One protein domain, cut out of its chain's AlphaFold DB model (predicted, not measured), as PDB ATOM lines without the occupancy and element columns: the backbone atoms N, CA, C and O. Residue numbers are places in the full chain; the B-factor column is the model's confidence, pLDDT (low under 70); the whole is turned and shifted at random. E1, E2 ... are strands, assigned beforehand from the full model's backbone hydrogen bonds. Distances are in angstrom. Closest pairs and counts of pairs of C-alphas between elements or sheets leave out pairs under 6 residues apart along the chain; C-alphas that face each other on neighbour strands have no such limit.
ATOM      1  N   THR A  80     -18.736 -27.019 -31.513       96.44
ATOM      2  CA  THR A  80     -18.230 -26.563 -30.216       96.44
ATOM      3  C   THR A  80     -16.917 -27.257 -29.870       96.44
ATOM      4  O   THR A  80     -16.562 -28.280 -30.463       96.44
ATOM      5  N   GLN A  81     -16.182 -26.709 -28.910       97.62
ATOM      6  CA  GLN A  81     -14.967 -27.326 -28.391       97.62
ATOM      7  C   GLN A  81     -14.835 -27.100 -26.889       97.62
ATOM      8  O   GLN A  81     -15.460 -26.197 -26.330       97.62
ATOM      9  N   GLY A  82     -13.995 -27.898 -26.241       97.88
ATOM     10  CA  GLY A  82     -13.782 -27.792 -24.806       97.88
ATOM     11  C   GLY A  82     -12.631 -28.644 -24.297       97.88
ATOM     12  O   GLY A  82     -11.857 -29.210 -25.072       97.88
ATOM     13  N   VAL A  83     -12.540 -28.724 -22.973       98.44
ATOM     14  CA  VAL A  83     -11.567 -29.545 -22.249       98.44
ATOM     15  C   VAL A  83     -12.277 -30.642 -21.466       98.44
ATOM     16  O   VAL A  83     -13.318 -30.400 -20.850       98.44
ATOM     17  N   VAL A  84     -11.711 -31.843 -21.467       98.69
ATOM     18  CA  VAL A  84     -12.198 -32.963 -20.658       98.69
ATOM     19  C   VAL A  84     -11.898 -32.695 -19.185       98.69
ATOM     20  O   VAL A  84     -10.746 -32.480 -18.812       98.69
ATOM     21  N   THR A  85     -12.922 -32.715 -18.336       98.44
ATOM     22  CA  THR A  85     -12.808 -32.469 -16.886       98.44
ATOM     23  C   THR A  85     -13.008 -33.724 -16.042       98.44
ATOM     24  O   THR A  85     -12.528 -33.772 -14.912       98.44
ATOM     25  N   ALA A  86     -13.674 -34.744 -16.583       97.56
ATOM     26  CA  ALA A  86     -13.872 -36.030 -15.924       97.56
ATOM     27  C   ALA A  86     -14.033 -37.163 -16.947       97.56
ATOM     28  O   ALA A  86     -14.500 -36.936 -18.064       97.56
ATOM     29  N   THR A  87     -13.691 -38.386 -16.537       97.19
ATOM     30  CA  THR A  87     -13.806 -39.625 -17.325       97.19
ATOM     31  C   THR A  87     -14.479 -40.710 -16.483       97.19
ATOM     32  O   THR A  87     -14.127 -40.875 -15.312       97.19
ATOM     33  N   ASN A  88     -15.382 -41.499 -17.064       95.44
ATOM     34  CA  ASN A  88     -15.946 -42.698 -16.445       95.44
ATOM     35  C   ASN A  88     -15.865 -43.885 -17.417       95.44
ATOM     36  O   ASN A  88     -16.619 -43.966 -18.383       95.44
ATOM     37  N   TYR A  89     -14.961 -44.818 -17.110       93.19
ATOM     38  CA  TYR A  89     -14.745 -46.069 -17.849       93.19
ATOM     39  C   TYR A  89     -15.165 -47.316 -17.061       93.19
ATOM     40  O   TYR A  89     -14.818 -48.436 -17.428       93.19
ATOM     41  N   VAL A  90     -15.858 -47.129 -15.934       85.44
ATOM     42  CA  VAL A  90     -16.199 -48.218 -15.005       85.44
ATOM     43  C   VAL A  90     -17.591 -48.776 -15.296       85.44
ATOM     44  O   VAL A  90     -17.815 -49.978 -15.174       85.44
ATOM     45  N   THR A  91     -18.531 -47.918 -15.699       79.75
ATOM     46  CA  THR A  91     -19.912 -48.295 -16.031       79.75
ATOM     47  C   THR A  91     -20.219 -47.954 -17.479       79.75
ATOM     48  O   THR A  91     -20.069 -46.800 -17.869       79.75
ATOM     49  N   ALA A  92     -20.690 -48.928 -18.257       85.31
ATOM     50  CA  ALA A  92     -21.132 -48.679 -19.624       85.31
ATOM     51  C   ALA A  92     -22.459 -47.878 -19.655       85.31
ATOM     52  O   ALA A  92     -23.333 -48.138 -18.822       85.31
ATOM     53  N   PRO A  93     -22.654 -46.968 -20.630       88.31
ATOM     54  CA  PRO A  93     -21.670 -46.558 -21.632       88.31
ATOM     55  C   PRO A  93     -20.554 -45.715 -21.002       88.31
ATOM     56  O   PRO A  93     -20.812 -44.926 -20.101       88.31
ATOM     57  N   ASN A  94     -19.326 -45.855 -21.508       95.25
ATOM     58  CA  ASN A  94     -18.220 -44.986 -21.110       95.25
ATOM     59  C   ASN A  94     -18.586 -43.520 -21.368       95.25
ATOM     60  O   ASN A  94     -19.158 -43.207 -22.423       95.25
ATOM     61  N   THR A  95     -18.222 -42.632 -20.445       96.88
ATOM     62  CA  THR A  95     -18.510 -41.200 -20.566       96.88
ATOM     63  C   THR A  95     -17.305 -40.315 -20.277       96.88
ATOM     64  O   THR A  95     -16.373 -40.693 -19.564       96.88
ATOM     65  N   ILE A  96     -17.350 -39.098 -20.815       98.06
ATOM     66  CA  ILE A  96     -16.506 -37.972 -20.407       98.06
ATOM     67  C   ILE A  96     -17.377 -36.752 -20.116       98.06
ATOM     68  O   ILE A  96     -18.443 -36.586 -20.708       98.06
ATOM     69  N   THR A  97     -16.912 -35.881 -19.226       98.31
ATOM     70  CA  THR A  97     -17.474 -34.535 -19.043       98.31
ATOM     71  C   THR A  97     -16.560 -33.523 -19.716       98.31
ATOM     72  O   THR A  97     -15.343 -33.568 -19.528       98.31
ATOM     73  N   VAL A  98     -17.137 -32.631 -20.514       98.62
ATOM     74  CA  VAL A  98     -16.424 -31.635 -21.316       98.62
ATOM     75  C   VAL A  98     -16.882 -30.247 -20.903       98.62
ATOM     76  O   VAL A  98     -18.040 -29.897 -21.114       98.62
ATOM     77  N   LYS A  99     -15.968 -29.430 -20.381       98.19
ATOM     78  CA  LYS A  99     -16.214 -28.007 -20.141       98.19
ATOM     79  C   LYS A  99     -16.032 -27.243 -21.445       98.19
ATOM     80  O   LYS A  99     -14.933 -27.261 -22.003       98.19
ATOM     81  N   LEU A 100     -17.084 -26.582 -21.923       97.62
ATOM     82  CA  LEU A 100     -17.038 -25.851 -23.187       97.62
ATOM     83  C   LEU A 100     -16.147 -24.608 -23.083       97.62
ATOM     84  O   LEU A 100     -16.183 -23.871 -22.093       97.62
ATOM     85  N   ASP A 101     -15.353 -24.367 -24.126       97.06
ATOM     86  CA  ASP A 101     -14.513 -23.179 -24.231       97.06
ATOM     87  C   ASP A 101     -15.386 -21.935 -24.475       97.06
ATOM     88  O   ASP A 101     -16.293 -21.927 -25.311       97.06
ATOM     89  N   GLN A 102     -15.075 -20.832 -23.786       94.62
ATOM     90  CA  GLN A 102     -15.698 -19.535 -24.063       94.62
ATOM     91  C   GLN A 102     -15.465 -19.133 -25.528       94.62
ATOM     92  O   GLN A 102     -14.373 -19.338 -26.061       94.62
ATOM     93  N   GLY A 103     -16.470 -18.510 -26.153       92.31
ATOM     94  CA  GLY A 103     -16.396 -18.005 -27.529       92.31
ATOM     95  C   GLY A 103     -16.746 -19.035 -28.608       92.31
ATOM     96  O   GLY A 103     -16.611 -18.730 -29.789       92.31
ATOM     97  N   TYR A 104     -17.210 -20.222 -28.211       95.25
ATOM     98  CA  TYR A 104     -17.721 -21.263 -29.101       95.25
ATOM     99  C   TYR A 104     -19.234 -21.451 -28.919       95.25
ATOM    100  O   TYR A 104     -19.772 -21.091 -27.867       95.25
ATOM    101  N   PRO A 105     -19.939 -22.011 -29.921       93.50
ATOM    102  CA  PRO A 105     -21.345 -22.377 -29.784       93.50
ATOM    103  C   PRO A 105     -21.600 -23.231 -28.537       93.50
ATOM    104  O   PRO A 105     -20.884 -24.198 -28.281       93.50
ATOM    105  N   VAL A 106     -22.646 -22.911 -27.779       94.38
ATOM    106  CA  VAL A 106     -23.098 -23.720 -26.637       94.38
ATOM    107  C   VAL A 106     -24.181 -24.667 -27.142       94.38
ATOM    108  O   VAL A 106     -25.366 -24.342 -27.132       94.38
ATOM    109  N   GLN A 107     -23.760 -25.813 -27.675       93.69
ATOM    110  CA  GLN A 107     -24.651 -26.783 -28.305       93.69
ATOM    111  C   GLN A 107     -24.139 -28.213 -28.100       93.69
ATOM    112  O   GLN A 107     -22.940 -28.468 -28.171       93.69
ATOM    113  N   ALA A 108     -25.069 -29.141 -27.872       95.19
ATOM    114  CA  ALA A 108     -24.787 -30.568 -27.828       95.19
ATOM    115  C   ALA A 108     -24.740 -31.158 -29.247       95.19
ATOM    116  O   ALA A 108     -25.630 -30.911 -30.066       95.19
ATOM    117  N   TYR A 109     -23.714 -31.965 -29.517       95.62
ATOM    118  CA  TYR A 109     -23.539 -32.677 -30.783       95.62
ATOM    119  C   TYR A 109     -23.088 -34.131 -30.578       95.62
ATOM    120  O   TYR A 109     -22.768 -34.545 -29.465       95.62
ATOM    121  N   GLY A 110     -23.075 -34.914 -31.661       91.94
ATOM    122  CA  GLY A 110     -22.764 -36.344 -31.622       91.94
ATOM    123  C   GLY A 110     -21.383 -36.740 -32.147       91.94
ATOM    124  O   GLY A 110     -20.919 -37.816 -31.802       91.94
ATOM    125  N   ARG A 111     -20.696 -35.931 -32.964       94.38
ATOM    126  CA  ARG A 111     -19.384 -36.317 -33.515       94.38
ATOM    127  C   ARG A 111     -18.256 -35.782 -32.641       94.38
ATOM    128  O   ARG A 111     -18.113 -34.568 -32.546       94.38
ATOM    129  N   LEU A 112     -17.475 -36.673 -32.032       95.50
ATOM    130  CA  LEU A 112     -16.360 -36.337 -31.147       95.50
ATOM    131  C   LEU A 112     -15.011 -36.454 -31.866       95.50
ATOM    132  O   LEU A 112     -14.703 -37.487 -32.454       95.50
ATOM    133  N   GLU A 113     -14.173 -35.431 -31.722       95.06
ATOM    134  CA  GLU A 113     -12.744 -35.493 -32.037       95.06
ATOM    135  C   GLU A 113     -11.926 -35.156 -30.795       95.06
ATOM    136  O   GLU A 113     -12.289 -34.244 -30.051       95.06
ATOM    137  N   VAL A 114     -10.816 -35.866 -30.591       95.69
ATOM    138  CA  VAL A 114      -9.951 -35.725 -29.412       95.69
ATOM    139  C   VAL A 114      -8.573 -35.245 -29.845       95.69
ATOM    140  O   VAL A 114      -8.019 -35.725 -30.835       95.69
ATOM    141  N   PHE A 115      -8.013 -34.304 -29.094       95.69
ATOM    142  CA  PHE A 115      -6.755 -33.633 -29.386       95.69
ATOM    143  C   PHE A 115      -5.858 -33.592 -28.152       95.69
ATOM    144  O   PHE A 115      -6.307 -33.348 -27.031       95.69
ATOM    145  N   SER A 116      -4.557 -33.754 -28.381       92.94
ATOM    146  CA  SER A 116      -3.544 -33.586 -27.344       92.94
ATOM    147  C   SER A 116      -3.543 -32.141 -26.827       92.94
ATOM    148  O   SER A 116      -3.464 -31.206 -27.636       92.94
ATOM    149  N   PRO A 117      -3.530 -31.914 -25.502       94.88
ATOM    150  CA  PRO A 117      -3.446 -30.565 -24.947       94.88
ATOM    151  C   PRO A 117      -2.081 -29.905 -25.184       94.88
ATOM    152  O   PRO A 117      -1.976 -28.681 -25.126       94.88
ATOM    153  N   TYR A 118      -1.047 -30.698 -25.491       91.06
ATOM    154  CA  TYR A 118       0.318 -30.220 -25.710       91.06
ATOM    155  C   TYR A 118       0.566 -29.843 -27.168       91.06
ATOM    156  O   TYR A 118       1.044 -28.750 -27.462       91.06
ATOM    157  N   THR A 119       0.231 -30.744 -28.098       89.38
ATOM    158  CA  THR A 119       0.516 -30.542 -29.527       89.38
ATOM    159  C   THR A 119      -0.651 -29.914 -30.281       89.38
ATOM    160  O   THR A 119      -0.444 -29.392 -31.376       89.38
ATOM    161  N   ARG A 120      -1.872 -29.970 -29.722       91.50
ATOM    162  CA  ARG A 120      -3.142 -29.587 -30.372       91.50
ATOM    163  C   ARG A 120      -3.428 -30.331 -31.684       91.50
ATOM    164  O   ARG A 120      -4.249 -29.888 -32.487       91.50
ATOM    165  N   LYS A 121      -2.746 -31.455 -31.898       88.94
ATOM    166  CA  LYS A 121      -3.033 -32.427 -32.957       88.94
ATOM    167  C   LYS A 121      -4.007 -33.466 -32.424       88.94
ATOM    168  O   LYS A 121      -4.164 -33.568 -31.204       88.94
ATOM    169  N   ASN A 122      -4.646 -34.218 -33.320       90.56
ATOM    170  CA  ASN A 122      -5.469 -35.358 -32.926       90.56
ATOM    171  C   ASN A 122      -4.690 -36.238 -31.925       90.56
ATOM    172  O   ASN A 122      -3.461 -36.356 -32.006       90.56
ATOM    173  N   LYS A 123      -5.386 -36.770 -30.922       91.88
ATOM    174  CA  LYS A 123      -4.751 -37.518 -29.842       91.88
ATOM    175  C   LYS A 123      -4.401 -38.930 -30.311       91.88
ATOM    176  O   LYS A 123      -5.237 -39.637 -30.861       91.88
ATOM    177  N   GLU A 124      -3.161 -39.327 -30.065       89.88
ATOM    178  CA  GLU A 124      -2.720 -40.708 -30.227       89.88
ATOM    179  C   GLU A 124      -3.368 -41.591 -29.146       89.88
ATOM    180  O   GLU A 124      -3.493 -41.176 -27.992       89.88
ATOM    181  N   PHE A 125      -3.781 -42.800 -29.517       88.00
ATOM    182  CA  PHE A 125      -4.391 -43.810 -28.655       88.00
ATOM    183  C   PHE A 125      -5.719 -43.405 -27.998       88.00
ATOM    184  O   PHE A 125      -6.084 -43.951 -26.960       88.00
ATOM    185  N   SER A 126      -6.481 -42.487 -28.604       88.69
ATOM    186  CA  SER A 126      -7.810 -42.092 -28.098       88.69
ATOM    187  C   SER A 126      -8.939 -43.072 -28.458       88.69
ATOM    188  O   SER A 126     -10.093 -42.845 -28.086       88.69
ATOM    189  N   GLY A 127      -8.627 -44.114 -29.238       84.88
ATOM    190  CA  GLY A 127      -9.586 -45.098 -29.741       84.88
ATOM    191  C   GLY A 127     -10.597 -44.533 -30.747       84.88
ATOM    192  O   GLY A 127     -10.613 -43.336 -31.052       84.88
ATOM    193  N   ALA A 128     -11.456 -45.414 -31.269       83.19
ATOM    194  CA  ALA A 128     -12.507 -45.046 -32.215       83.19
ATOM    195  C   ALA A 128     -13.722 -44.467 -31.481       83.19
ATOM    196  O   ALA A 128     -14.370 -45.149 -30.692       83.19
ATOM    197  N   ASN A 129     -14.055 -43.209 -31.753       86.88
ATOM    198  CA  ASN A 129     -15.159 -42.496 -31.101       86.88
ATOM    199  C   ASN A 129     -16.364 -42.342 -32.045       86.88
ATOM    200  O   ASN A 129     -16.942 -41.266 -32.195       86.88
ATOM    201  N   ASN A 130     -16.725 -43.439 -32.713       83.94
ATOM    202  CA  ASN A 130     -17.845 -43.485 -33.648       83.94
ATOM    203  C   ASN A 130     -19.170 -43.632 -32.888       83.94
ATOM    204  O   ASN A 130     -19.293 -44.479 -32.009       83.94
ATOM    205  N   GLY A 131     -20.181 -42.843 -33.258       86.88
ATOM    206  CA  GLY A 131     -21.525 -42.962 -32.676       86.88
ATOM    207  C   GLY A 131     -21.674 -42.384 -31.264       86.88
ATOM    208  O   GLY A 131     -22.601 -42.759 -30.549       86.88
ATOM    209  N   THR A 132     -20.788 -41.472 -30.857       94.94
ATOM    210  CA  THR A 132     -20.936 -40.740 -29.594       94.94
ATOM    211  C   THR A 132     -22.209 -39.883 -29.569       94.94
ATOM    212  O   THR A 132     -22.790 -39.523 -30.595       94.94
ATOM    213  N   SER A 133     -22.663 -39.537 -28.370       96.06
ATOM    214  CA  SER A 133     -23.771 -38.597 -28.156       96.06
ATOM    215  C   SER A 133     -23.457 -37.689 -26.976       96.06
ATOM    216  O   SER A 133     -22.648 -38.055 -26.126       96.06
ATOM    217  N   SER A 134     -24.072 -36.507 -26.906       97.31
ATOM    218  CA  SER A 134     -23.894 -35.614 -25.762       97.31
ATOM    219  C   SER A 134     -25.195 -34.977 -25.297       97.31
ATOM    220  O   SER A 134     -26.120 -34.761 -26.082       97.31
ATOM    221  N   ILE A 135     -25.241 -34.679 -24.001       97.38
ATOM    222  CA  ILE A 135     -26.285 -33.894 -23.339       97.38
ATOM    223  C   ILE A 135     -25.624 -32.819 -22.477       97.38
ATOM    224  O   ILE A 135     -24.470 -32.973 -22.079       97.38
ATOM    225  N   PHE A 136     -26.348 -31.745 -22.168       98.12
ATOM    226  CA  PHE A 136     -25.886 -30.793 -21.159       98.12
ATOM    227  C   PHE A 136     -25.818 -31.457 -19.791       98.12
ATOM    228  O   PHE A 136     -26.702 -32.237 -19.431       98.12
ATOM    229  N   ASP A 137     -24.767 -31.128 -19.047       96.69
ATOM    230  CA  ASP A 137     -24.684 -31.479 -17.640       96.69
ATOM    231  C   ASP A 137     -25.815 -30.744 -16.882       96.69
ATOM    232  O   ASP A 137     -25.917 -29.516 -16.987       96.69
ATOM    233  N   PRO A 138     -26.699 -31.463 -16.159       95.25
ATOM    234  CA  PRO A 138     -27.782 -30.850 -15.392       95.25
ATOM    235  C   PRO A 138     -27.302 -29.860 -14.323       95.25
ATOM    236  O   PRO A 138     -28.043 -28.933 -13.988       95.25
ATOM    237  N   ASP A 139     -26.085 -30.051 -13.807       95.56
ATOM    238  CA  ASP A 139     -25.511 -29.251 -12.725       95.56
ATOM    239  C   ASP A 139     -24.622 -28.105 -13.248       95.56
ATOM    240  O   ASP A 139     -24.395 -27.115 -12.547       95.56
ATOM    241  N   ASP A 140     -24.149 -28.196 -14.497       95.44
ATOM    242  CA  ASP A 140     -23.358 -27.161 -15.168       95.44
ATOM    243  C   ASP A 140     -23.759 -27.016 -16.651       95.44
ATOM    244  O   ASP A 140     -23.206 -27.693 -17.519       95.44
ATOM    245  N   PRO A 141     -24.633 -26.057 -17.009       91.25
ATOM    246  CA  PRO A 141     -25.110 -25.890 -18.386       91.25
ATOM    247  C   PRO A 141     -24.026 -25.416 -19.371       91.25
ATOM    248  O   PRO A 141     -24.294 -25.256 -20.561       91.25
ATOM    249  N   THR A 142     -22.802 -25.162 -18.901       94.88
ATOM    250  CA  THR A 142     -21.637 -24.874 -19.753       94.88
ATOM    251  C   THR A 142     -20.733 -26.095 -19.954       94.88
ATOM    252  O   THR A 142     -19.661 -25.983 -20.552       94.88
ATOM    253  N   SER A 143     -21.174 -27.260 -19.480       98.06
ATOM    254  CA  SER A 143     -20.523 -28.548 -19.665       98.06
ATOM    255  C   SER A 143     -21.438 -29.525 -20.407       98.06
ATOM    256  O   SER A 143     -22.667 -29.443 -20.348       98.06
ATOM    257  N   LEU A 144     -20.822 -30.462 -21.126       98.44
ATOM    258  CA  LEU A 144     -21.494 -31.563 -21.804       98.44
ATOM    259  C   LEU A 144     -21.042 -32.895 -21.213       98.44
ATOM    260  O   LEU A 144     -19.846 -33.125 -21.036       98.44
ATOM    261  N   ILE A 145     -21.989 -33.801 -20.992       98.00
ATOM    262  CA  ILE A 145     -21.713 -35.212 -20.732       98.00
ATOM    263  C   ILE A 145     -21.766 -35.930 -22.077       98.00
ATOM    264  O   ILE A 145     -22.824 -36.008 -22.706       98.00
ATOM    265  N   VAL A 146     -20.624 -36.446 -22.528       97.94
ATOM    266  CA  VAL A 146     -20.494 -37.205 -23.775       97.94
ATOM    267  C   VAL A 146     -20.469 -38.692 -23.444       97.94
ATOM    268  O   VAL A 146     -19.682 -39.123 -22.605       97.94
ATOM    269  N   SER A 147     -21.324 -39.472 -24.096       96.81
ATOM    270  CA  SER A 147     -21.485 -40.914 -23.885       96.81
ATOM    271  C   SER A 147     -21.078 -41.718 -25.115       96.81
ATOM    272  O   SER A 147     -21.184 -41.235 -26.244       96.81
ATOM    273  N   GLY A 148     -20.670 -42.970 -24.892       94.44
ATOM    274  CA  GLY A 148     -20.278 -43.903 -25.955       94.44
ATOM    275  C   GLY A 148     -18.837 -43.713 -26.430       94.44
ATOM    276  O   GLY A 148     -18.534 -43.996 -27.582       94.44
ATOM    277  N   VAL A 149     -17.963 -43.194 -25.565       94.88
ATOM    278  CA  VAL A 149     -16.562 -42.916 -25.910       94.88
ATOM    279  C   VAL A 149     -15.664 -44.147 -25.761       94.88
ATOM    280  O   VAL A 149     -15.905 -45.034 -24.935       94.88
ATOM    281  N   SER A 150     -14.573 -44.175 -26.517       91.31
ATOM    282  CA  SER A 150     -13.501 -45.146 -26.317       91.31
ATOM    283  C   SER A 150     -12.629 -44.793 -25.096       91.31
ATOM    284  O   SER A 150     -12.514 -43.618 -24.728       91.31
ATOM    285  N   PRO A 151     -12.005 -45.792 -24.437       90.31
ATOM    286  CA  PRO A 151     -10.905 -45.554 -23.503       90.31
ATOM    287  C   PRO A 151      -9.730 -44.837 -24.184       90.31
ATOM    288  O   PRO A 151      -9.577 -44.919 -25.400       90.31
ATOM    289  N   GLY A 152      -8.880 -44.174 -23.395       90.75
ATOM    290  CA  GLY A 152      -7.712 -43.437 -23.903       90.75
ATOM    291  C   GLY A 152      -7.923 -41.925 -24.031       90.75
ATOM    292  O   GLY A 152      -7.058 -41.222 -24.551       90.75
ATOM    293  N   ILE A 153      -9.047 -41.401 -23.536       95.69
ATOM    294  CA  ILE A 153      -9.277 -39.964 -23.354       95.69
ATOM    295  C   ILE A 153      -8.989 -39.632 -21.888       95.69
ATOM    296  O   ILE A 153      -9.511 -40.276 -20.983       95.69
ATOM    297  N   ASP A 154      -8.157 -38.629 -21.651       96.06
ATOM    298  CA  ASP A 154      -7.693 -38.250 -20.322       96.06
ATOM    299  C   ASP A 154      -8.267 -36.894 -19.913       96.06
ATOM    300  O   ASP A 154      -8.543 -36.020 -20.741       96.06
ATOM    301  N   VAL A 155      -8.405 -36.684 -18.603       98.12
ATOM    302  CA  VAL A 155      -8.694 -35.354 -18.055       98.12
ATOM    303  C   VAL A 155      -7.607 -34.376 -18.509       98.12
ATOM    304  O   VAL A 155      -6.416 -34.625 -18.336       98.12
ATOM    305  N   GLY A 156      -8.030 -33.245 -19.072       97.94
ATOM    306  CA  GLY A 156      -7.159 -32.236 -19.665       97.94
ATOM    307  C   GLY A 156      -7.051 -32.308 -21.188       97.94
ATOM    308  O   GLY A 156      -6.613 -31.323 -21.783       97.94
ATOM    309  N   ASP A 157      -7.487 -33.397 -21.830       98.44
ATOM    310  CA  ASP A 157      -7.552 -33.455 -23.290       98.44
ATOM    311  C   ASP A 157      -8.493 -32.403 -23.861       98.44
ATOM    312  O   ASP A 157      -9.483 -31.999 -23.242       98.44
ATOM    313  N   LEU A 158      -8.186 -31.969 -25.078       98.38
ATOM    314  CA  LEU A 158      -9.025 -31.046 -25.819       98.38
ATOM    315  C   LEU A 158      -9.942 -31.835 -26.747       98.38
ATOM    316  O   LEU A 158      -9.524 -32.831 -27.333       98.38
ATOM    317  N   VAL A 159     -11.177 -31.380 -26.924       97.94
ATOM    318  CA  VAL A 159     -12.138 -32.055 -27.800       97.94
ATOM    319  C   VAL A 159     -12.923 -31.075 -28.651       97.94
ATOM    320  O   VAL A 159     -13.133 -29.928 -28.253       97.94
ATOM    321  N   THR A 160     -13.413 -31.545 -29.796       97.44
ATOM    322  CA  THR A 160     -14.496 -30.879 -30.530       97.44
ATOM    323  C   THR A 160     -15.710 -31.778 -30.631       97.44
ATOM    324  O   THR A 160     -15.571 -32.992 -30.772       97.44
ATOM    325  N   LEU A 161     -16.891 -31.165 -30.610       97.44
ATOM    326  CA  LEU A 161     -18.176 -31.818 -30.826       97.44
ATOM    327  C   LEU A 161     -18.891 -31.122 -31.985       97.44
ATOM    328  O   LEU A 161     -19.055 -29.900 -31.965       97.44
ATOM    329  N   SER A 162     -19.295 -31.885 -33.000       95.31
ATOM    330  CA  SER A 162     -19.873 -31.344 -34.235       95.31
ATOM    331  C   SER A 162     -21.044 -32.171 -34.779       95.31
ATOM    332  O   SER A 162     -21.267 -33.326 -34.399       95.31
ATOM    333  N   GLY A 163     -21.831 -31.556 -35.662       87.25
ATOM    334  CA  GLY A 163     -22.918 -32.195 -36.403       87.25
ATOM    335  C   GLY A 163     -22.947 -31.714 -37.852       87.25
ATOM    336  O   GLY A 163     -22.306 -30.725 -38.193       87.25
TER     337      GLY A 163
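AT A GLANCE: This is residues 80 to 163 of the 705 residues of the protein "Ricin-type beta-trefoil lectin domain-like" of Paenibacillaceae bacterium GAS479 (UniProt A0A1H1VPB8). One antiparallel sheet of six strands is curled into a partly closed barrel and folded back on itself, so that E3 and E6 form one leaf facing a second leaf of E2, E5 and E4, with the strongly bent E1 as the hinge. The two edge strands E3 and E4 come near each other at one place, and the long stretch of residues 116 to 132 loops from one to the other. The printed part has 84 residues with six named strands, E1 to E6 along the chain, and no named helix; the sheet order is E3, E6, E1, E2, E5, E4. The class is all strand, though only 34 of the 84 residues are in named elements. The whole is compact, with a radius of gyration of the C-alphas of 11.4 A, and rounded, spanning 30 by 29 by 22 A.

HOW THE PARTS SIT: E1, residues 80 to 88, is the hinge of the folded sheet, one sheet bent back into two leaves that face each other, and it bends by 71 degrees at residue 85. E2, residues 95 to 100, forms a hairpin with E1, at 143 degrees between directions; N 85 and O 97 are 2.8 A apart, within hydrogen-bond range. On the other side of E1 is E6, residues 158 to 162, antiparallel at 117 degrees, with N 82 and O 159 at 3.0 A. E3, residues 111 to 115, is an edge strand antiparallel to E6 at 160 degrees, with N 115 and O 158 at 2.7 A. E5, residues 143 to 147, is antiparallel to E2 at 154 degrees, with N 98 and O 144 at 2.8 A. E4, residues 133 to 136, is the other edge strand and forms a hairpin with E5 at 151 degrees, with N 145 and O 135 at 2.8 A. Between the leaves, the closest C-alphas of E2 and E6 are those of Val 98 and Val 159, 7.8 A apart. The closest C-alphas of E3 and E4 are those of Arg 111 and Ser 133, 7.3 A apart. E4 and E6 are apart.

IN THESE COORDINATES: E1 is the longest strand, 21.3 A from C-alpha 80 at (-18.230, -26.563, -30.216) to C-alpha 88. E2 measures 15.6 A, E3 13.6 A, E4 10.7 A and E5 13.1 A. E6 measures 13.7 A and ends with C-alpha 162 at (-19.873, -31.344, -34.235).

THE WHOLE: The C-alphas farthest apart are those of Val 90 and Gly 103, 32.7 A. The printed part has no cut. The link from E3 to E4 is long, with 17 residues; the other four are short. The mean pLDDT of the printed part is 94.0, and no printed residue is under 70.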